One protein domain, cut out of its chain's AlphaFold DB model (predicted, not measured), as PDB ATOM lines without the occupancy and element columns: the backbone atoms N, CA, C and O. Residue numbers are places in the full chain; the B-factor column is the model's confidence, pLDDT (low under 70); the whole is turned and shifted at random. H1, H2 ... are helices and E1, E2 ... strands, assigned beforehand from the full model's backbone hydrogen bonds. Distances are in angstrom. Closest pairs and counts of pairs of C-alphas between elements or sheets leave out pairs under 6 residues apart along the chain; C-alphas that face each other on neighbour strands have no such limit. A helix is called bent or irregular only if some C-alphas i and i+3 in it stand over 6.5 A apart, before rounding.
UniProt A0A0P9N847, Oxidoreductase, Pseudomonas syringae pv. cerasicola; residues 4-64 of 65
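This is residues 4 to 64 of the 65 residues of the protein "Oxidoreductase" of Pseudomonas syringae pv. cerasicola (UniProt A0A0P9N847). Two parallel strands, E2 and E3, lie side by side with helix H3 packed on them, and the short helix H2 runs beside part of H3; at the far end of the domain from this group, helix H1 packs on strand E1, making a second, smaller lobe. Residues 4 to 5 pair with residues 24 to 25 of E1 in that lobe. The printed part has 61 residues with three named helices and three named strands, in the order H1, E1, H2, E2, H3, E3; the class is mixed, helices and strands. The whole is compact, with a radius of gyration of the C-alphas of 11.1 A, and rounded, spanning 28 by 26 by 16 A.

E2 is residues 39 to 41, 6.7 A long, and E3 is residues 62 to 64, 7.0 A, ending at C-alpha 64 at (4.087, -38.497, 17.959). H3, residues 46 to 58, is the longest helix at 19.0 A and starts at C-alpha 46 at (13.765, -30.810, 19.955). H3 is irregular, but only just: C-alphas 47 and 50 are 6.9 A apart. H2 is residues 28 to 33, 8.7 A, and E1 is residues 23 to 25, 6.9 A. H1, residues 9 to 19, is 15.2 A long and begins at C-alpha 9 at (21.449, -47.254, 29.204).

E2 and E3 are parallel neighbours at 17 degrees; N 40 and O 62 are 2.9 A apart, as are N 64 and O 40, within hydrogen-bond range. E2, H3 and E3 form a strand-helix-strand unit, two parallel neighbour strands with a helix between them in the chain, and its crossover is right-handed. The closest C-alphas of H3 and E3 are those of Ala 53 and Val 63, 6.3 A; of H3 and E2, those of Ala 56 and Val 40, 6.8 A. H2 touches H3, with residues 52 to 56 of H3 alone; the closest C-alphas are those of Ile 32 and Ala 56, 5.8 A. The two helices run the same way at a shallow tilt of 11 degrees. The closest C-alphas of E1 and H2 are those of His 25 and Leu 31, 6.8 A. E1 pairs with no named strand. The closest C-alphas of H1 and E1 are those of Glu 13 and Ser 24, 5.6 A. H1 is apart from H2, E2, H3 and E3. H1 and H2 have every O i to N i+4 pair within hydrogen-bond range; H3 has 7 of 9.

The two C-alphas farthest apart are those of Ala 18 and Ala 58, 30.0 A. The printed part, residues 4 to 64, has no cut. The five links between named elements are tight. The mean pLDDT of the printed part is 97.2, and no printed residue is under 70.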
ATOM      1  N   LEU A   4      11.425 -49.155  25.162       97.50
ATOM      2  CA  LEU A   4      11.866 -47.798  25.497       97.50
ATOM      3  C   LEU A   4      13.316 -47.593  25.047       97.50
ATOM      4  O   LEU A   4      14.134 -48.500  25.173       97.50
ATOM      5  N   ALA A   5      13.650 -46.403  24.546       97.62
ATOM      6  CA  ALA A   5      15.022 -46.047  24.205       97.62
ATOM      7  C   ALA A   5      15.455 -44.754  24.898       97.62
ATOM      8  O   ALA A   5      14.708 -43.776  24.915       97.62
ATOM      9  N   ASP A   6      16.674 -44.750  25.430       97.56
ATOM     10  CA  ASP A   6      17.326 -43.568  25.994       97.56
ATOM     11  C   ASP A   6      18.835 -43.639  25.708       97.56
ATOM     12  O   ASP A   6      19.398 -44.724  25.636       97.56
ATOM     13  N   ALA A   7      19.496 -42.493  25.537       96.38
ATOM     14  CA  ALA A   7      20.945 -42.436  25.330       96.38
ATOM     15  C   ALA A   7      21.748 -42.885  26.569       96.38
ATOM     16  O   ALA A   7      22.918 -43.247  26.448       96.38
ATOM     17  N   ASP A   8      21.137 -42.847  27.756       97.62
ATOM     18  CA  ASP A   8      21.682 -43.430  28.980       97.62
ATOM     19  C   ASP A   8      21.074 -44.821  29.200       97.62
ATOM     20  O   ASP A   8      19.883 -44.957  29.489       97.62
ATOM     21  N   SER A   9      21.898 -45.864  29.085       96.38
ATOM     22  CA  SER A   9      21.449 -47.254  29.204       96.38
ATOM     23  C   SER A   9      20.896 -47.596  30.587       96.38
ATOM     24  O   SER A   9      19.970 -48.396  30.693       96.38
ATOM     25  N   VAL A  10      21.436 -46.988  31.649       97.81
ATOM     26  CA  VAL A  10      20.968 -47.226  33.020       97.81
ATOM     27  C   VAL A  10      19.594 -46.595  33.199       97.81
ATOM     28  O   VAL A  10      18.687 -47.231  33.738       97.81
ATOM     29  N   ARG A  11      19.406 -45.368  32.695       97.56
ATOM     30  CA  ARG A  11      18.089 -44.720  32.705       97.56
ATOM     31  C   ARG A  11      17.078 -45.489  31.855       97.56
ATOM     32  O   ARG A  11      15.946 -45.664  32.301       97.56
ATOM     33  N   ALA A  12      17.482 -45.982  30.682       97.75
ATOM     34  CA  ALA A  12      16.623 -46.788  29.816       97.75
ATOM     35  C   ALA A  12      16.087 -48.029  30.550       97.75
ATOM     36  O   ALA A  12      14.880 -48.262  30.565       97.75
ATOM     37  N   GLU A  13      16.967 -48.790  31.205       97.56
ATOM     38  CA  GLU A  13      16.599 -50.004  31.940       97.56
ATOM     39  C   GLU A  13      15.700 -49.699  33.148       97.56
ATOM     40  O   GLU A  13      14.663 -50.341  33.342       97.56
ATOM     41  N   GLN A  14      16.045 -48.673  33.931       98.06
ATOM     42  CA  GLN A  14      15.261 -48.261  35.099       98.06
ATOM     43  C   GLN A  14      13.849 -47.807  34.714       98.06
ATOM     44  O   GLN A  14      12.874 -48.251  35.321       98.06
ATOM     45  N   CYS A  15      13.724 -46.949  33.698       97.31
ATOM     46  CA  CYS A  15      12.432 -46.466  33.217       97.31
ATOM     47  C   CYS A  15      11.618 -47.583  32.560       97.31
ATOM     48  O   CYS A  15      10.412 -47.662  32.789       97.31
ATOM     49  N   ALA A  16      12.255 -48.469  31.788       97.25
ATOM     50  CA  ALA A  16      11.573 -49.607  31.185       97.25
ATOM     51  C   ALA A  16      10.947 -50.517  32.249       97.25
ATOM     52  O   ALA A  16       9.756 -50.820  32.175       97.25
ATOM     53  N   SER A  17      11.717 -50.854  33.288       96.69
ATOM     54  CA  SER A  17      11.236 -51.637  34.429       96.69
ATOM     55  C   SER A  17      10.108 -50.921  35.185       96.69
ATOM     56  O   SER A  17       9.050 -51.501  35.427       96.69
ATOM     57  N   ALA A  18      10.285 -49.631  35.493       97.62
ATOM     58  CA  ALA A  18       9.304 -48.851  36.248       97.62
ATOM     59  C   ALA A  18       7.974 -48.639  35.502       97.62
ATOM     60  O   ALA A  18       6.932 -48.484  36.142       97.62
ATOM     61  N   TRP A  19       7.998 -48.599  34.169       95.88
ATOM     62  CA  TRP A  19       6.830 -48.288  33.336       95.88
ATOM     63  C   TRP A  19       6.251 -49.500  32.594       95.88
ATOM     64  O   TRP A  19       5.277 -49.349  31.860       95.88
ATOM     65  N   GLY A  20       6.803 -50.702  32.793       95.62
ATOM     66  CA  GLY A  20       6.279 -51.938  32.199       95.62
ATOM     67  C   GLY A  20       6.561 -52.074  30.699       95.62
ATOM     68  O   GLY A  20       5.696 -52.523  29.935       95.62
ATOM     69  N   PHE A  21       7.750 -51.648  30.264       96.25
ATOM     70  CA  PHE A  21       8.259 -51.961  28.932       96.25
ATOM     71  C   PHE A  21       8.944 -53.329  28.908       96.25
ATOM     72  O   PHE A  21       9.692 -53.661  29.824       96.25
ATOM     73  N   ASP A  22       8.724 -54.090  27.836       95.06
ATOM     74  CA  ASP A  22       9.306 -55.429  27.669       95.06
ATOM     75  C   ASP A  22      10.810 -55.361  27.343       95.06
ATOM     76  O   ASP A  22      11.594 -56.219  27.757       95.06
ATOM     77  N   HIS A  23      11.225 -54.305  26.635       94.50
ATOM     78  CA  HIS A  23      12.602 -54.089  26.200       94.50
ATOM     79  C   HIS A  23      13.084 -52.656  26.467       94.50
ATOM     80  O   HIS A  23      12.313 -51.694  26.430       94.50
ATOM     81  N   SER A  24      14.392 -52.510  26.692       96.94
ATOM     82  CA  SER A  24      15.071 -51.214  26.729       96.94
ATOM     83  C   SER A  24      16.252 -51.197  25.760       96.94
ATOM     84  O   SER A  24      16.922 -52.213  25.565       96.94
ATOM     85  N   HIS A  25      16.503 -50.045  25.140       95.62
ATOM     86  CA  HIS A  25      17.609 -49.840  24.211       95.62
ATOM     87  C   HIS A  25      18.404 -48.584  24.578       95.62
ATOM     88  O   HIS A  25      17.833 -47.550  24.913       95.62
ATOM     89  N   ALA A  26      19.727 -48.660  24.436       95.12
ATOM     90  CA  ALA A  26      20.614 -47.495  24.529       95.12
ATOM     91  C   ALA A  26      20.677 -46.676  23.218       95.12
ATOM     92  O   ALA A  26      21.330 -45.640  23.137       95.12
ATOM     93  N   ASP A  27      20.040 -47.185  22.162       95.50
ATOM     94  CA  ASP A  27      20.074 -46.660  20.802       95.50
ATOM     95  C   ASP A  27      18.642 -46.701  20.238       95.50
ATOM     96  O   ASP A  27      17.986 -47.748  20.234       95.50
ATOM     97  N   TRP A  28      18.133 -45.545  19.808       97.25
ATOM     98  CA  TRP A  28      16.750 -45.402  19.347       97.25
ATOM     99  C   TRP A  28      16.519 -46.038  17.975       97.25
ATOM    100  O   TRP A  28      15.387 -46.407  17.656       97.25
ATOM    101  N   GLN A  29      17.565 -46.208  17.165       97.62
ATOM    102  CA  GLN A  29      17.473 -46.852  15.864       97.62
ATOM    103  C   GLN A  29      17.095 -48.326  16.018       97.62
ATOM    104  O   GLN A  29      16.322 -48.828  15.204       97.62
ATOM    105  N   HIS A  30      17.546 -49.002  17.082       96.31
ATOM    106  CA  HIS A  30      17.103 -50.370  17.376       96.31
ATOM    107  C   HIS A  30      15.592 -50.437  17.628       96.31
ATOM    108  O   HIS A  30      14.914 -51.260  17.011       96.31
ATOM    109  N   LEU A  31      15.049 -49.516  18.433       96.50
ATOM    110  CA  LEU A  31      13.606 -49.415  18.683       96.50
ATOM    111  C   LEU A  31      12.828 -49.150  17.385       96.50
ATOM    112  O   LEU A  31      11.779 -49.744  17.146       96.50
ATOM    113  N   ILE A  32      13.349 -48.290  16.506       97.62
ATOM    114  CA  ILE A  32      12.727 -48.022  15.201       97.62
ATOM    115  C   ILE A  32      12.875 -49.204  14.234       97.62
ATOM    116  O   ILE A  32      12.033 -49.390  13.362       97.62
ATOM    117  N   SER A  33      13.898 -50.039  14.357       96.44
ATOM    118  CA  SER A  33      14.021 -51.222  13.498       96.44
ATOM    119  C   SER A  33      13.096 -52.373  13.908       96.44
ATOM    120  O   SER A  33      12.855 -53.270  13.103       96.44
ATOM    121  N   ASP A  34      12.548 -52.343  15.127       95.44
ATOM    122  CA  ASP A  34      11.715 -53.422  15.650       95.44
ATOM    123  C   ASP A  34      10.376 -53.514  14.885       95.44
ATOM    124  O   ASP A  34       9.578 -52.564  14.911       95.44
ATOM    125  N   PRO A  35      10.081 -54.637  14.200       94.44
ATOM    126  CA  PRO A  35       8.817 -54.822  13.488       94.44
ATOM    127  C   PRO A  35       7.589 -54.847  14.416       94.44
ATOM    128  O   PRO A  35       6.470 -54.625  13.951       94.44
ATOM    129  N   GLN A  36       7.772 -55.083  15.720       94.81
ATOM    130  CA  GLN A  36       6.706 -55.064  16.722       94.81
ATOM    131  C   GLN A  36       6.346 -53.657  17.217       94.81
ATOM    132  O   GLN A  36       5.362 -53.513  17.942       94.81
ATOM    133  N   VAL A  37       7.079 -52.612  16.821       95.81
ATOM    134  CA  VAL A  37       6.743 -51.216  17.149       95.81
ATOM    135  C   VAL A  37       5.912 -50.603  16.020       95.81
ATOM    136  O   VAL A  37       6.394 -50.486  14.895       95.81
ATOM    137  N   GLN A  38       4.681 -50.163  16.297       97.19
ATOM    138  CA  GLN A  38       3.811 -49.519  15.290       97.19
ATOM    139  C   GLN A  38       3.787 -47.985  15.389       97.19
ATOM    140  O   GLN A  38       3.546 -47.302  14.392       97.19
ATOM    141  N   ILE A  39       4.040 -47.441  16.580       97.81
ATOM    142  CA  ILE A  39       4.046 -46.004  16.868       97.81
ATOM    143  C   ILE A  39       5.290 -45.639  17.677       97.81
ATOM    144  O   ILE A  39       5.692 -46.386  18.569       97.81
ATOM    145  N   VAL A  40       5.888 -44.488  17.369       98.19
ATOM    146  CA  VAL A  40       7.050 -43.935  18.074       98.19
ATOM    147  C   VAL A  40       6.666 -42.591  18.685       98.19
ATOM    148  O   VAL A  40       6.282 -41.668  17.968       98.19
ATOM    149  N   ALA A  41       6.788 -42.484  20.009       98.00
ATOM    150  CA  ALA A  41       6.682 -41.223  20.734       98.00
ATOM    151  C   ALA A  41       8.090 -40.666  20.990       98.00
ATOM    152  O   ALA A  41       8.907 -41.325  21.635       98.00
ATOM    153  N   ILE A  42       8.386 -39.474  20.475       98.25
ATOM    154  CA  ILE A  42       9.710 -38.853  20.554       98.25
ATOM    155  C   ILE A  42       9.691 -37.775  21.635       98.25
ATOM    156  O   ILE A  42       9.143 -36.698  21.446       98.25
ATOM    157  N   THR A  43      10.339 -38.055  22.763       96.75
ATOM    158  CA  THR A  43      10.428 -37.152  23.927       96.75
ATOM    159  C   THR A  43      11.853 -36.640  24.170       96.75
ATOM    160  O   THR A  43      12.205 -36.204  25.264       96.75
ATOM    161  N   THR A  44      12.699 -36.703  23.139       97.19
ATOM    162  CA  THR A  44      14.099 -36.255  23.166       97.19
ATOM    163  C   THR A  44      14.199 -34.728  22.999       97.19
ATOM    164  O   THR A  44      13.189 -34.075  22.741       97.19
ATOM    165  N   PRO A  45      15.380 -34.095  23.151       97.06
ATOM    166  CA  PRO A  45      15.541 -32.673  22.841       97.06
ATOM    167  C   PRO A  45      15.103 -32.322  21.407       97.06
ATOM    168  O   PRO A  45      15.445 -33.036  20.468       97.06
ATOM    169  N   ASN A  46      14.427 -31.182  21.221       97.44
ATOM    170  CA  ASN A  46      13.765 -30.810  19.955       97.44
ATOM    171  C   ASN A  46      14.654 -30.898  18.701       97.44
ATOM    172  O   ASN A  46      14.166 -31.212  17.619       97.44
ATOM    173  N   HIS A  47      15.961 -30.646  18.818       97.50
ATOM    174  CA  HIS A  47      16.883 -30.728  17.679       97.50
ATOM    175  C   HIS A  47      17.062 -32.160  17.135       97.50
ATOM    176  O   HIS A  47      17.528 -32.330  16.011       97.50
ATOM    177  N   LEU A  48      16.676 -33.183  17.905       97.81
ATOM    178  CA  LEU A  48      16.694 -34.589  17.498       97.81
ATOM    179  C   LEU A  48      15.352 -35.069  16.940       97.81
ATOM    180  O   LEU A  48      15.303 -36.133  16.326       97.81
ATOM    181  N   HIS A  49      14.274 -34.298  17.110       98.38
ATOM    182  CA  HIS A  49      12.940 -34.717  16.680       98.38
ATOM    183  C   HIS A  49      12.892 -34.989  15.186       98.38
ATOM    184  O   HIS A  49      12.441 -36.051  14.783       98.38
ATOM    185  N   PHE A  50      13.411 -34.072  14.365       98.31
ATOM    186  CA  PHE A  50      13.385 -34.228  12.912       98.31
ATOM    187  C   PHE A  50      14.081 -35.515  12.425       98.31
ATOM    188  O   PHE A  50      13.417 -36.308  11.755       98.31
ATOM    189  N   PRO A  51      15.365 -35.789  12.747       98.19
ATOM    190  CA  PRO A  51      16.011 -37.011  12.269       98.19
ATOM    191  C   PRO A  51      15.350 -38.292  12.804       98.19
ATOM    192  O   PRO A  51      15.215 -39.254  12.049       98.19
ATOM    193  N   MET A  52      14.886 -38.306  14.059       98.56
ATOM    194  CA  MET A  52      14.199 -39.468  14.642       98.56
ATOM    195  C   MET A  52      12.821 -39.704  14.010       98.56
ATOM    196  O   MET A  52      12.491 -40.832  13.644       98.56
ATOM    197  N   ALA A  53      12.031 -38.642  13.827       98.62
ATOM    198  CA  ALA A  53      10.711 -38.706  13.207       98.62
ATOM    199  C   ALA A  53      10.813 -39.176  11.758       98.62
ATOM    200  O   ALA A  53      10.083 -40.076  11.350       98.62
ATOM    201  N   MET A  54      11.760 -38.628  10.992       98.69
ATOM    202  CA  MET A  54      11.971 -39.042   9.605       98.69
ATOM    203  C   MET A  54      12.415 -40.502   9.499       98.69
ATOM    204  O   MET A  54      11.953 -41.202   8.601       98.69
ATOM    205  N   ALA A  55      13.247 -40.988  10.423       98.56
ATOM    206  CA  ALA A  55      13.623 -42.398  10.471       98.56
ATOM    207  C   ALA A  55      12.428 -43.310  10.811       98.56
ATOM    208  O   ALA A  55      12.236 -44.332  10.153       98.56
ATOM    209  N   ALA A  56      11.587 -42.928  11.779       98.56
ATOM    210  CA  ALA A  56      10.372 -43.670  12.126       98.56
ATOM    211  C   ALA A  56       9.371 -43.716  10.960       98.56
ATOM    212  O   ALA A  56       8.857 -44.785  10.630       98.56
ATOM    213  N   ILE A  57       9.144 -42.577  10.296       98.56
ATOM    214  CA  ILE A  57       8.269 -42.471   9.119       98.56
ATOM    215  C   ILE A  57       8.812 -43.324   7.970       98.56
ATOM    216  O   ILE A  57       8.050 -44.061   7.346       98.56
ATOM    217  N   ALA A  58      10.122 -43.274   7.706       98.56
ATOM    218  CA  ALA A  58      10.758 -44.103   6.682       98.56
ATOM    219  C   ALA A  58      10.625 -45.607   6.982       98.56
ATOM    220  O   ALA A  58      10.487 -46.405   6.058       98.56
ATOM    221  N   ALA A  59      10.604 -45.988   8.262       98.25
ATOM    222  CA  ALA A  59      10.324 -47.348   8.720       98.25
ATOM    223  C   ALA A  59       8.820 -47.706   8.729       98.25
ATOM    224  O   ALA A  59       8.450 -48.786   9.193       98.25
ATOM    225  N   GLY A  60       7.944 -46.821   8.241       98.19
ATOM    226  CA  GLY A  60       6.500 -47.050   8.147       98.19
ATOM    227  C   GLY A  60       5.749 -46.940   9.476       98.19
ATOM    228  O   GLY A  60       4.652 -47.485   9.597       98.19
ATOM    229  N   LYS A  61       6.323 -46.267  10.480       98.38
ATOM    230  CA  LYS A  61       5.727 -46.129  11.816       98.38
ATOM    231  C   LYS A  61       5.003 -44.796  11.972       98.38
ATOM    232  O   LYS A  61       5.452 -43.769  11.462       98.38
ATOM    233  N   ALA A  62       3.905 -44.803  12.725       98.56
ATOM    234  CA  ALA A  62       3.256 -43.568  13.151       98.56
ATOM    235  C   ALA A  62       4.169 -42.805  14.127       98.56
ATOM    236  O   ALA A  62       4.885 -43.422  14.918       98.56
ATOM    237  N   VAL A  63       4.133 -41.473  14.090       98.50
ATOM    238  CA  VAL A  63       4.989 -40.621  14.926       98.50
ATOM    239  C   VAL A  63       4.151 -39.669  15.767       98.50
ATOM    240  O   VAL A  63       3.194 -39.072  15.274       98.50
ATOM    241  N   TYR A  64       4.554 -39.517  17.028       97.94
ATOM    242  CA  TYR A  64       4.087 -38.497  17.959       97.94
ATOM    243  C   TYR A  64       5.304 -37.749  18.529       97.94
ATOM    244  O   TYR A  64       6.237 -38.392  19.011       97.94
TER     245      TYR A  64